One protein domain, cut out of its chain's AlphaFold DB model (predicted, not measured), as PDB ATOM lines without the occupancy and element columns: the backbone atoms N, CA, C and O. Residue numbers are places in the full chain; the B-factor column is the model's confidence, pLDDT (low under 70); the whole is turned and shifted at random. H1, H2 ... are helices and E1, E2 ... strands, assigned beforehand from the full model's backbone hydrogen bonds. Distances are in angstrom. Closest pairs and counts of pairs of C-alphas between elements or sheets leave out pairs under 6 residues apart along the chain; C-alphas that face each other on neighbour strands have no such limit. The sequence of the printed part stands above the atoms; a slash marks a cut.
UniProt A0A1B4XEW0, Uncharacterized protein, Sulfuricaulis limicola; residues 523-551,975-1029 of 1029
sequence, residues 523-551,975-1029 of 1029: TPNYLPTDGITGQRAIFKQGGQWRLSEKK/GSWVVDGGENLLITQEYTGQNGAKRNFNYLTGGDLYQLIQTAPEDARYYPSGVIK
ATOM      1  N   THR A 523      58.134  -4.437  33.628       82.69
ATOM      2  CA  THR A 523      57.406  -3.168  33.538       82.69
ATOM      3  C   THR A 523      57.922  -2.375  32.337       82.69
ATOM      4  O   THR A 523      59.074  -1.932  32.378       82.69
ATOM      5  N   PRO A 524      57.128  -2.185  31.268       80.19
ATOM      6  CA  PRO A 524      57.497  -1.312  30.162       80.19
ATOM      7  C   PRO A 524      57.496   0.155  30.614       80.19
ATOM      8  O   PRO A 524      56.648   0.577  31.399       80.19
ATOM      9  N   ASN A 525      58.417   0.959  30.088       78.25
ATOM     10  CA  ASN A 525      58.461   2.412  30.297       78.25
ATOM     11  C   ASN A 525      57.554   3.210  29.336       78.25
ATOM     12  O   ASN A 525      57.689   4.428  29.241       78.25
ATOM     13  N   TYR A 526      56.663   2.537  28.609       80.31
ATOM     14  CA  TYR A 526      55.774   3.111  27.600       80.31
ATOM     15  C   TYR A 526      54.354   2.552  27.759       80.31
ATOM     16  O   TYR A 526      54.149   1.541  28.427       80.31
ATOM     17  N   LEU A 527      53.369   3.209  27.139       80.62
ATOM     18  CA  LEU A 527      51.978   2.746  27.101       80.62
ATOM     19  C   LEU A 527      51.800   1.699  25.987       80.62
ATOM     20  O   LEU A 527      51.951   2.055  24.816       80.62
ATOM     21  N   PRO A 528      51.479   0.430  26.302       76.62
ATOM     22  CA  PRO A 528      51.340  -0.607  25.280       76.62
ATOM     23  C   PRO A 528      50.089  -0.401  24.416       76.62
ATOM     24  O   PRO A 528      49.002  -0.141  24.931       76.62
ATOM     25  N   THR A 529      50.225  -0.546  23.096       73.56
ATOM     26  CA  THR A 529      49.105  -0.390  22.144       73.56
ATOM     27  C   THR A 529      48.235  -1.642  22.016       73.56
ATOM     28  O   THR A 529      47.157  -1.582  21.435       73.56
ATOM     29  N   ASP A 530      48.664  -2.763  22.601       70.19
ATOM     30  CA  ASP A 530      47.908  -4.019  22.676       70.19
ATOM     31  C   ASP A 530      46.889  -4.065  23.836       70.19
ATOM     32  O   ASP A 530      46.187  -5.060  24.009       70.19
ATOM     33  N   GLY A 531      46.772  -2.990  24.627       69.38
ATOM     34  CA  GLY A 531      45.759  -2.849  25.682       69.38
ATOM     35  C   GLY A 531      46.088  -3.536  27.017       69.38
ATOM     36  O   GLY A 531      45.245  -3.538  27.925       69.38
ATOM     37  N   ILE A 532      47.291  -4.100  27.175       69.31
ATOM     38  CA  ILE A 532      47.780  -4.645  28.452       69.31
ATOM     39  C   ILE A 532      48.584  -3.554  29.170       69.31
ATOM     40  O   ILE A 532      49.746  -3.322  28.857       69.31
ATOM     41  N   THR A 533      47.970  -2.871  30.135       68.00
ATOM     42  CA  THR A 533      48.627  -1.831  30.940       68.00
ATOM     43  C   THR A 533      49.345  -2.425  32.160       68.00
ATOM     44  O   THR A 533      48.875  -3.395  32.750       68.00
ATOM     45  N   GLY A 534      50.468  -1.825  32.575       74.56
ATOM     46  CA  GLY A 534      51.207  -2.223  33.783       74.56
ATOM     47  C   GLY A 534      52.262  -3.313  33.562       74.56
ATOM     48  O   GLY A 534      52.877  -3.387  32.498       74.56
ATOM     49  N   GLN A 535      52.512  -4.119  34.602       81.69
ATOM     50  CA  GLN A 535      53.474  -5.223  34.573       81.69
ATOM     51  C   GLN A 535      53.031  -6.318  33.591       81.69
ATOM     52  O   GLN A 535      51.849  -6.641  33.495       81.69
ATOM     53  N   ARG A 536      53.986  -6.901  32.863       82.62
ATOM     54  CA  ARG A 536      53.757  -7.888  31.803       82.62
ATOM     55  C   ARG A 536      54.492  -9.173  32.116       82.62
ATOM     56  O   ARG A 536      55.705  -9.141  32.311       82.62
ATOM     57  N   ALA A 537      53.777 -10.290  32.156       84.56
ATOM     58  CA  ALA A 537      54.411 -11.584  32.355       84.56
ATOM     59  C   ALA A 537      54.843 -12.187  31.021       84.56
ATOM     60  O   ALA A 537      54.092 -12.186  30.047       84.56
ATOM     61  N   ILE A 538      56.061 -12.703  30.990       82.50
ATOM     62  CA  ILE A 538      56.690 -13.326  29.837       82.50
ATOM     63  C   ILE A 538      57.187 -14.687  30.286       82.50
ATOM     64  O   ILE A 538      57.859 -14.794  31.305       82.50
ATOM     65  N   PHE A 539      56.868 -15.727  29.539       78.69
ATOM     66  CA  PHE A 539      57.200 -17.096  29.910       78.69
ATOM     67  C   PHE A 539      57.636 -17.883  28.682       78.69
ATOM     68  O   PHE A 539      57.377 -17.483  27.545       78.69
ATOM     69  N   LYS A 540      58.312 -19.007  28.912       73.31
ATOM     70  CA  LYS A 540      58.786 -19.882  27.843       73.31
ATOM     71  C   LYS A 540      57.944 -21.152  27.787       73.31
ATOM     72  O   LYS A 540      57.680 -21.773  28.814       73.31
ATOM     73  N   GLN A 541      57.516 -21.530  26.587       69.31
ATOM     74  CA  GLN A 541      56.718 -22.727  26.334       69.31
ATOM     75  C   GLN A 541      57.041 -23.299  24.956       69.31
ATOM     76  O   GLN A 541      56.999 -22.566  23.966       69.31
ATOM     77  N   GLY A 542      57.335 -24.601  24.876       61.97
ATOM     78  CA  GLY A 542      57.693 -25.245  23.606       61.97
ATOM     79  C   GLY A 542      58.908 -24.590  22.940       61.97
ATOM     80  O   GLY A 542      58.861 -24.268  21.756       61.97
ATOM     81  N   GLY A 543      59.934 -24.254  23.726       67.38
ATOM     82  CA  GLY A 543      61.125 -23.532  23.269       67.38
ATOM     83  C   GLY A 543      60.924 -22.059  22.885       67.38
ATOM     84  O   GLY A 543      61.915 -21.372  22.644       67.38
ATOM     85  N   GLN A 544      59.690 -21.546  22.860       73.50
ATOM     86  CA  GLN A 544      59.360 -20.193  22.397       73.50
ATOM     87  C   GLN A 544      58.960 -19.273  23.553       73.50
ATOM     88  O   GLN A 544      58.319 -19.701  24.513       73.50
ATOM     89  N   TRP A 545      59.311 -17.991  23.444       79.62
ATOM     90  CA  TRP A 545      58.835 -16.963  24.367       79.62
ATOM     91  C   TRP A 545      57.396 -16.569  24.052       79.62
ATOM     92  O   TRP A 545      57.020 -16.418  22.891       79.62
ATOM     93  N   ARG A 546      56.599 -16.382  25.102       79.19
ATOM     94  CA  ARG A 546      55.195 -15.978  25.039       79.19
ATOM     95  C   ARG A 546      54.937 -14.848  26.024       79.19
ATOM     96  O   ARG A 546      55.525 -14.789  27.101       79.19
ATOM     97  N   LEU A 547      54.039 -13.953  25.639       80.31
ATOM     98  CA  LEU A 547      53.556 -12.857  26.462       80.31
ATOM     99  C   LEU A 547      52.206 -13.260  27.061       80.31
ATOM    100  O   LEU A 547      51.306 -13.682  26.338       80.31
ATOM    101  N   SER A 548      52.069 -13.143  28.378       77.62
ATOM    102  CA  SER A 548      50.832 -13.454  29.088       77.62
ATOM    103  C   SER A 548      49.803 -12.335  28.942       77.62
ATOM    104  O   SER A 548      50.134 -11.155  29.049       77.62
ATOM    105  N   GLU A 549      48.536 -12.716  28.777       72.44
ATOM    106  CA  GLU A 549      47.391 -11.799  28.835       72.44
ATOM    107  C   GLU A 549      46.884 -11.584  30.279       72.44
ATOM    108  O   GLU A 549      46.017 -10.734  30.508       72.44
ATOM    109  N   LYS A 550      47.424 -12.320  31.272       72.44
ATOM    110  CA  LYS A 550      47.068 -12.149  32.690       72.44
ATOM    111  C   LYS A 550      47.440 -10.733  33.153       72.44
ATOM    112  O   LYS A 550      48.590 -10.307  33.057       72.44
ATOM    113  N   LYS A 551      46.448 -10.013  33.679       74.81
ATOM    114  CA  LYS A 551      46.593  -8.663  34.249       74.81
ATOM    115  C   LYS A 551      46.806  -8.734  35.759       74.81
ATOM    116  O   LYS A 551      46.445  -9.726  36.382       74.81
ATOM    117  N   GLY A 975      70.844  -0.524  34.512       53.38
ATOM    118  CA  GLY A 975      70.601  -1.796  33.808       53.38
ATOM    119  C   GLY A 975      69.982  -2.828  34.760       53.38
ATOM    120  O   GLY A 975      70.117  -2.695  35.977       53.38
ATOM    121  N   SER A 976      69.251  -3.813  34.242       63.62
ATOM    122  CA  SER A 976      68.542  -4.803  35.064       63.62
ATOM    123  C   SER A 976      68.369  -6.113  34.310       63.62
ATOM    124  O   SER A 976      68.028  -6.110  33.128       63.62
ATOM    125  N   TRP A 977      68.583  -7.227  34.994       67.50
ATOM    126  CA  TRP A 977      68.469  -8.553  34.412       67.50
ATOM    127  C   TRP A 977      68.051  -9.558  35.476       67.50
ATOM    128  O   TRP A 977      68.157  -9.285  36.674       67.50
ATOM    129  N   VAL A 978      67.527 -10.692  35.037       72.12
ATOM    130  CA  VAL A 978      66.969 -11.708  35.923       72.12
ATOM    131  C   VAL A 978      67.059 -13.079  35.257       72.12
ATOM    132  O   VAL A 978      67.035 -13.183  34.029       72.12
ATOM    133  N   VAL A 979      67.173 -14.129  36.070       74.00
ATOM    134  CA  VAL A 979      67.143 -15.525  35.617       74.00
ATOM    135  C   VAL A 979      65.926 -16.200  36.219       74.00
ATOM    136  O   VAL A 979      65.696 -16.042  37.417       74.00
ATOM    137  N   ASP A 980      65.164 -16.962  35.443       74.12
ATOM    138  CA  ASP A 980      63.991 -17.690  35.948       74.12
ATOM    139  C   ASP A 980      64.379 -19.047  36.583       74.12
ATOM    140  O   ASP A 980      65.553 -19.328  36.846       74.12
ATOM    141  N   GLY A 981      63.391 -19.882  36.921       66.19
ATOM    142  CA  GLY A 981      63.625 -21.245  37.423       66.19
ATOM    143  C   GLY A 981      64.085 -22.246  36.350       66.19
ATOM    144  O   GLY A 981      64.566 -23.325  36.692       66.19
ATOM    145  N   GLY A 982      63.957 -21.893  35.069       66.88
ATOM    146  CA  GLY A 982      64.360 -22.693  33.912       66.88
ATOM    147  C   GLY A 982      65.742 -22.339  33.359       66.88
ATOM    148  O   GLY A 982      66.078 -22.822  32.282       66.88
ATOM    149  N   GLU A 983      66.519 -21.518  34.073       70.25
ATOM    150  CA  GLU A 983      67.822 -20.980  33.641       70.25
ATOM    151  C   GLU A 983      67.755 -20.088  32.392       70.25
ATOM    152  O   GLU A 983      68.766 -19.836  31.735       70.25
ATOM    153  N   ASN A 984      66.573 -19.561  32.070       73.75
ATOM    154  CA  ASN A 984      66.449 -18.555  31.030       73.75
ATOM    155  C   ASN A 984      66.860 -17.189  31.578       73.75
ATOM    156  O   ASN A 984      66.573 -16.852  32.725       73.75
ATOM    157  N   LEU A 985      67.478 -16.382  30.722       74.62
ATOM    158  CA  LEU A 985      68.002 -15.058  31.021       74.62
ATOM    159  C   LEU A 985      67.158 -13.984  30.331       74.62
ATOM    160  O   LEU A 985      66.861 -14.100  29.142       74.62
ATOM    161  N   LEU A 986      66.833 -12.923  31.067       76.25
ATOM    162  CA  LEU A 986      66.285 -11.672  30.544       76.25
ATOM    163  C   LEU A 986      67.229 -10.530  30.917       76.25
ATOM    164  O   LEU A 986      67.536 -10.356  32.096       76.25
ATOM    165  N   ILE A 987      67.636  -9.723  29.936       73.75
ATOM    166  CA  ILE A 987      68.465  -8.529  30.140       73.75
ATOM    167  C   ILE A 987      67.782  -7.323  29.505       73.75
ATOM    168  O   ILE A 987      67.450  -7.352  28.321       73.75
ATOM    169  N   THR A 988      67.686  -6.233  30.266       71.94
ATOM    170  CA  THR A 988      67.388  -4.904  29.735       71.94
ATOM    171  C   THR A 988      68.423  -3.887  30.202       71.94
ATOM    172  O   THR A 988      68.593  -3.647  31.403       71.94
ATOM    173  N   GLN A 989      69.092  -3.233  29.252       68.75
ATOM    174  CA  GLN A 989      70.132  -2.242  29.534       68.75
ATOM    175  C   GLN A 989      70.030  -1.028  28.608       68.75
ATOM    176  O   GLN A 989      69.804  -1.173  27.414       68.75
ATOM    177  N   GLU A 990      70.231   0.172  29.155       64.31
ATOM    178  CA  GLU A 990      70.376   1.392  28.354       64.31
ATOM    179  C   GLU A 990      71.843   1.554  27.932       64.31
ATOM    180  O   GLU A 990      72.753   1.399  28.747       64.31
ATOM    181  N   TYR A 991      72.080   1.894  26.668       56.47
ATOM    182  CA  TYR A 991      73.403   2.217  26.148       56.47
ATOM    183  C   TYR A 991      73.364   3.493  25.306       56.47
ATOM    184  O   TYR A 991      72.343   3.862  24.734       56.47
ATOM    185  N   THR A 992      74.494   4.192  25.225       51.03
ATOM    186  CA  THR A 992      74.632   5.395  24.391       51.03
ATOM    187  C   THR A 992      75.365   5.029  23.104       51.03
ATOM    188  O   THR A 992      76.530   4.639  23.157       51.03
ATOM    189  N   GLY A 993      74.704   5.120  21.952       46.22
ATOM    190  CA  GLY A 993      75.292   4.854  20.638       46.22
ATOM    191  C   GLY A 993      76.446   5.801  20.288       46.22
ATOM    192  O   GLY A 993      76.663   6.812  20.952       46.22
ATOM    193  N   GLN A 994      77.192   5.490  19.224       45.06
ATOM    194  CA  GLN A 994      78.344   6.296  18.775       45.06
ATOM    195  C   GLN A 994      77.982   7.751  18.424       45.06
ATOM    196  O   GLN A 994      78.824   8.636  18.493       45.06
ATOM    197  N   ASN A 995      76.722   8.005  18.078       48.31
ATOM    198  CA  ASN A 995      76.171   9.330  17.799       48.31
ATOM    199  C   ASN A 995      75.663  10.068  19.056       48.31
ATOM    200  O   ASN A 995      75.009  11.099  18.926       48.31
ATOM    201  N   GLY A 996      75.884   9.524  20.257       52.84
ATOM    202  CA  GLY A 996      75.365  10.076  21.511       52.84
ATOM    203  C   GLY A 996      73.889   9.759  21.791       52.84
ATOM    204  O   GLY A 996      73.375  10.163  22.833       52.84
ATOM    205  N   ALA A 997      73.190   9.031  20.909       52.59
ATOM    206  CA  ALA A 997      71.788   8.675  21.119       52.59
ATOM    207  C   ALA A 997      71.648   7.536  22.139       52.59
ATOM    208  O   ALA A 997      72.319   6.510  22.026       52.59
ATOM    209  N   LYS A 998      70.742   7.684  23.108       60.03
ATOM    210  CA  LYS A 998      70.386   6.610  24.044       60.03
ATOM    211  C   LYS A 998      69.534   5.551  23.339       60.03
ATOM    212  O   LYS A 998      68.603   5.893  22.620       60.03
ATOM    213  N   ARG A 999      69.862   4.278  23.540       63.00
ATOM    214  CA  ARG A 999      69.172   3.099  22.999       63.00
ATOM    215  C   ARG A 999      69.043   2.037  24.086       63.00
ATOM    216  O   ARG A 999      69.804   2.057  25.050       63.00
ATOM    217  N   ASN A1000      68.110   1.105  23.921       69.81
ATOM    218  CA  ASN A1000      67.920  -0.001  24.854       69.81
ATOM    219  C   ASN A1000      68.290  -1.336  24.205       69.81
ATOM    220  O   ASN A1000      67.983  -1.595  23.045       69.81
ATOM    221  N   PHE A1001      68.974  -2.175  24.970       71.50
ATOM    222  CA  PHE A1001      69.262  -3.562  24.652       71.50
ATOM    223  C   PHE A1001      68.289  -4.433  25.441       71.50
ATOM    224  O   PHE A1001      68.322  -4.392  26.670       71.50
ATOM    225  N   ASN A1002      67.428  -5.184  24.750       75.12
ATOM    226  CA  ASN A1002      66.428  -6.058  25.360       75.12
ATOM    227  C   ASN A1002      66.611  -7.493  24.849       75.12
ATOM    228  O   ASN A1002      66.225  -7.813  23.731       75.12
ATOM    229  N   TYR A1003      67.204  -8.357  25.663       75.19
ATOM    230  CA  TYR A1003      67.576  -9.718  25.279       75.19
ATOM    231  C   TYR A1003      66.825 -10.759  26.107       75.19
ATOM    232  O   TYR A1003      66.697 -10.596  27.324       75.19
ATOM    233  N   LEU A1004      66.405 -11.852  25.462       75.38
ATOM    234  CA  LEU A1004      65.972 -13.078  26.134       75.38
ATOM    235  C   LEU A1004      66.753 -14.285  25.613       75.38
ATOM    236  O   LEU A1004      67.058 -14.374  24.427       75.38
ATOM    237  N   THR A1005      67.016 -15.278  26.464       71.38
ATOM    238  CA  THR A1005      67.657 -16.529  26.021       71.38
ATOM    239  C   THR A1005      66.883 -17.182  24.878       71.38
ATOM    240  O   THR A1005      65.760 -17.662  25.070       71.38
ATOM    241  N   GLY A1006      67.507 -17.260  23.701       68.31
ATOM    242  CA  GLY A1006      66.899 -17.837  22.499       68.31
ATOM    243  C   GLY A1006      65.869 -16.937  21.804       68.31
ATOM    244  O   GLY A1006      65.053 -17.457  21.049       68.31
ATOM    245  N   GLY A1007      65.874 -15.621  22.048       70.19
ATOM    246  CA  GLY A1007      64.980 -14.679  21.371       70.19
ATOM    247  C   GLY A1007      65.312 -13.203  21.615       70.19
ATOM    248  O   GLY A1007      66.343 -12.851  22.185       70.19
ATOM    249  N   ASP A1008      64.410 -12.329  21.180       74.88
ATOM    250  CA  ASP A1008      64.487 -10.878  21.367       74.88
ATOM    251  C   ASP A1008      63.147 -10.378  21.929       74.88
ATOM    252  O   ASP A1008      62.075 -10.724  21.418       74.88
ATOM    253  N   LEU A1009      63.198  -9.562  22.983       77.31
ATOM    254  CA  LEU A1009      61.998  -9.017  23.618       77.31
ATOM    255  C   LEU A1009      61.200  -8.126  22.663       77.31
ATOM    256  O   LEU A1009      59.969  -8.104  22.723       77.31
ATOM    257  N   TYR A1010      61.887  -7.410  21.771       75.44
ATOM    258  CA  TYR A1010      61.246  -6.582  20.754       75.44
ATOM    259  C   TYR A1010      60.419  -7.419  19.776       75.44
ATOM    260  O   TYR A1010      59.353  -6.986  19.349       75.44
ATOM    261  N   GLN A1011      60.863  -8.636  19.450       74.19
ATOM    262  CA  GLN A1011      60.116  -9.528  18.555       74.19
ATOM    263  C   GLN A1011      58.885 -10.131  19.231       74.19
ATOM    264  O   GLN A1011      57.881 -10.384  18.563       74.19
ATOM    265  N   LEU A1012      58.952 -10.341  20.548       78.69
ATOM    266  CA  LEU A1012      57.811 -10.790  21.338       78.69
ATOM    267  C   LEU A1012      56.758  -9.682  21.483       78.69
ATOM    268  O   LEU A1012      55.558  -9.947  21.435       78.69
ATOM    269  N   ILE A1013      57.209  -8.437  21.653       78.00
ATOM    270  CA  ILE A1013      56.357  -7.265  21.846       78.00
ATOM    271  C   ILE A1013      56.514  -6.338  20.638       78.00
ATOM    272  O   ILE A1013      57.081  -5.252  20.718       78.00
ATOM    273  N   GLN A1014      55.983  -6.781  19.497       71.25
ATOM    274  CA  GLN A1014      56.158  -6.108  18.199       71.25
ATOM    275  C   GLN A1014      55.604  -4.677  18.155       71.25
ATOM    276  O   GLN A1014      55.960  -3.891  17.284       71.25
ATOM    277  N   THR A1015      54.719  -4.335  19.088       73.62
ATOM    278  CA  THR A1015      54.113  -3.009  19.231       73.62
ATOM    279  C   THR A1015      54.979  -2.008  19.998       73.62
ATOM    280  O   THR A1015      54.566  -0.862  20.185       73.62
ATOM    281  N   ALA A1016      56.149  -2.422  20.485       75.19
ATOM    282  CA  ALA A1016      57.024  -1.580  21.285       75.19
ATOM    283  C   ALA A1016      57.724  -0.491  20.446       75.19
ATOM    284  O   ALA A1016      58.200  -0.784  19.348       75.19
ATOM    285  N   PRO A1017      57.836   0.755  20.951       77.69
ATOM    286  CA  PRO A1017      58.623   1.801  20.297       77.69
ATOM    287  C   PRO A1017      60.121   1.449  20.281       77.69
ATOM    288  O   PRO A1017      60.589   0.674  21.112       77.69
ATOM    289  N   GLU A1018      60.893   2.032  19.358       72.69
ATOM    290  CA  GLU A1018      62.324   1.716  19.160       72.69
ATOM    291  C   GLU A1018      63.174   1.934  20.431       72.69
ATOM    292  O   GLU A1018      64.145   1.219  20.668       72.69
ATOM    293  N   ASP A1019      62.772   2.851  21.314       71.50
ATOM    294  CA  ASP A1019      63.404   3.151  22.603       71.50
ATOM    295  C   ASP A1019      62.724   2.463  23.807       71.50
ATOM    296  O   ASP A1019      62.956   2.849  24.956       71.50
ATOM    297  N   ALA A1020      61.918   1.420  23.585       77.06
ATOM    298  CA  ALA A1020      61.255   0.677  24.654       77.06
ATOM    299  C   ALA A1020      62.237   0.078  25.671       77.06
ATOM    300  O   ALA A1020      63.236  -0.564  25.332       77.06
ATOM    301  N   ARG A1021      61.909   0.239  26.953       76.38
ATOM    302  CA  ARG A1021      62.664  -0.302  28.081       76.38
ATOM    303  C   ARG A1021      61.755  -1.132  28.973       76.38
ATOM    304  O   ARG A1021      60.683  -0.680  29.365       76.38
ATOM    305  N   TYR A1022      62.227  -2.315  29.342       78.31
ATOM    306  CA  TYR A1022      61.511  -3.266  30.183       78.31
ATOM    307  C   TYR A1022      62.254  -3.463  31.500       78.31
ATOM    308  O   TYR A1022      63.318  -4.065  31.538       78.31
ATOM    309  N   TYR A1023      61.722  -2.946  32.600       75.44
ATOM    310  CA  TYR A1023      62.321  -3.154  33.917       75.44
ATOM    311  C   TYR A1023      61.887  -4.524  34.464       75.44
ATOM    312  O   TYR A1023      60.695  -4.687  34.749       75.44
ATOM    313  N   PRO A1024      62.793  -5.506  34.640       71.94
ATOM    314  CA  PRO A1024      62.505  -6.739  35.353       71.94
ATOM    315  C   PRO A1024      61.971  -6.389  36.733       71.94
ATOM    316  O   PRO A1024      62.625  -5.738  37.545       71.94
ATOM    317  N   SER A1025      60.723  -6.766  36.938       74.81
ATOM    318  CA  SER A1025      59.972  -6.532  38.158       74.81
ATOM    319  C   SER A1025      60.044  -7.726  39.092       74.81
ATOM    320  O   SER A1025      59.816  -7.537  40.273       74.81
ATOM    321  N   GLY A1026      60.386  -8.913  38.580       78.88
ATOM    322  CA  GLY A1026      60.601 -10.124  39.364       78.88
ATOM    323  C   GLY A1026      60.544 -11.393  38.519       78.88
ATOM    324  O   GLY A1026      60.239 -11.348  37.323       78.88
ATOM    325  N   VAL A1027      60.828 -12.527  39.157       80.94
ATOM    326  CA  VAL A1027      60.555 -13.868  38.622       80.94
ATOM    327  C   VAL A1027      59.233 -14.336  39.198       80.94
ATOM    328  O   VAL A1027      59.004 -14.204  40.400       80.94
ATOM    329  N   ILE A1028      58.387 -14.911  38.357       77.69
ATOM    330  CA  ILE A1028      57.238 -15.683  38.821       77.69
ATOM    331  C   ILE A1028      57.625 -17.154  38.658       77.69
ATOM    332  O   ILE A1028      58.357 -17.500  37.722       77.69
ATOM    333  N   LYS A1029      57.213 -17.993  39.608       67.75
ATOM    334  CA  LYS A1029      57.299 -19.443  39.491       67.75
ATOM    335  C   LYS A1029      55.917 -20.026  39.395       67.75
ATOM    336  O   LYS A1029      55.097 -19.579  40.220       67.75
TER     337      LYS A1029
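This is residues 523 to 551 and 975 to 1029 of the 1029 residues of an uncharacterized protein of Sulfuricaulis limicola (UniProt A0A1B4XEW0). A twisted slab of three long strands, E3, E4 and E5, makes one wall, and its other parts are gathered over one face, leaving the opposite face bare. E6 runs over that face on the E3 and E4 side, the one-turn helix H1 sits by the E5 edge, and the hairpin of E1 and E2 lies beyond them, near E6 and H1 and away from the slab. The printed part has 84 residues with six named strands and one named helix, in the order E1, E2, E3, E4, E5, H1, E6; the larger sheet runs E3, E4, E5 and the smaller one E1, E2, both antiparallel, and E6 pairs with no named strand. The class is mostly strand, though under half of the residues are in named elements. The whole is compact, with a radius of gyration of the C-alphas of 12.9 A and spans of 39 by 29 by 20 A.

E4, residues 985 to 992, is the longest strand by residues and measures 22.5 A from C-alpha 985 at (68.002, -15.058, 31.021) to C-alpha 992 at (74.632, 5.395, 24.391). E3 is residues 975 to 979, 14.3 A long, and E5 is residues 998 to 1004, 20.3 A long. H1 is residues 1009 to 1012 and spans 5.1 A. E6, residues 1022 to 1028, is 15.7 A long and ends with C-alpha 1028 at (57.238, -15.683, 38.821). E1 is residues 536 to 541, 16.1 A long, beginning with C-alpha 536 at (53.757, -7.888, 31.803). E2 is residues 544 to 547, 10.2 A long.

E3, E4 and E5 form a meander, each strand the antiparallel neighbour of the one before, with E3 and E5 as edge strands. E3 and E4 are a hairpin, their directions 169 degrees apart, with N 976 and O 988 within hydrogen-bond range at 2.9 A. E4 and E5 are a hairpin too, at 168 degrees, with N 991 and O 999 at 2.8 A and N 1003 and O 987 at 2.9 A. E6 comes closest to E3 with the C-alphas of Trp 977 and Pro 1024, 6.3 A apart, and closest to E4 with those of Thr 988 and Tyr 1022, 6.1 A apart. Residues 1022 to 1023 of E6 pair antiparallel with residues 523 to 524. H1 is on the sheet of E3, E4 and E5 at a height over the sheet of 6.6 A, over none of its strands; its closest C-alphas to E5 are those of Leu 1009 and Asn 1002, 5.6 A apart. H1 is too short for any O i to N i+4 pair, and its one O i to N i+3 pair is within range. E1 and E2 are an antiparallel hairpin at 155 degrees, with N 546 and O 539 at 2.8 A. The closest C-alphas of E2 and H1 are those of Arg 546 and Leu 1012, 6.9 A apart. E1 and E6 are near each other, with 12 pairs of C-alphas within 10 A, while E1 is apart from E3, E4 and E5.

The two C-alphas farthest apart, those of Asn 995 and Lys 1029, are 40.7 A from each other. Residues 552 to 974 are not printed, and C-alphas 551 and 975 stand 25.0 A apart across the cut. Of the links that are printed whole, H1 to E6 is short and the others are tight. Residues 523 to 535 hold no named element. The mean pLDDT of the printed part is 71.7, and 25 residues are under 70, among them residues 989 to 1000.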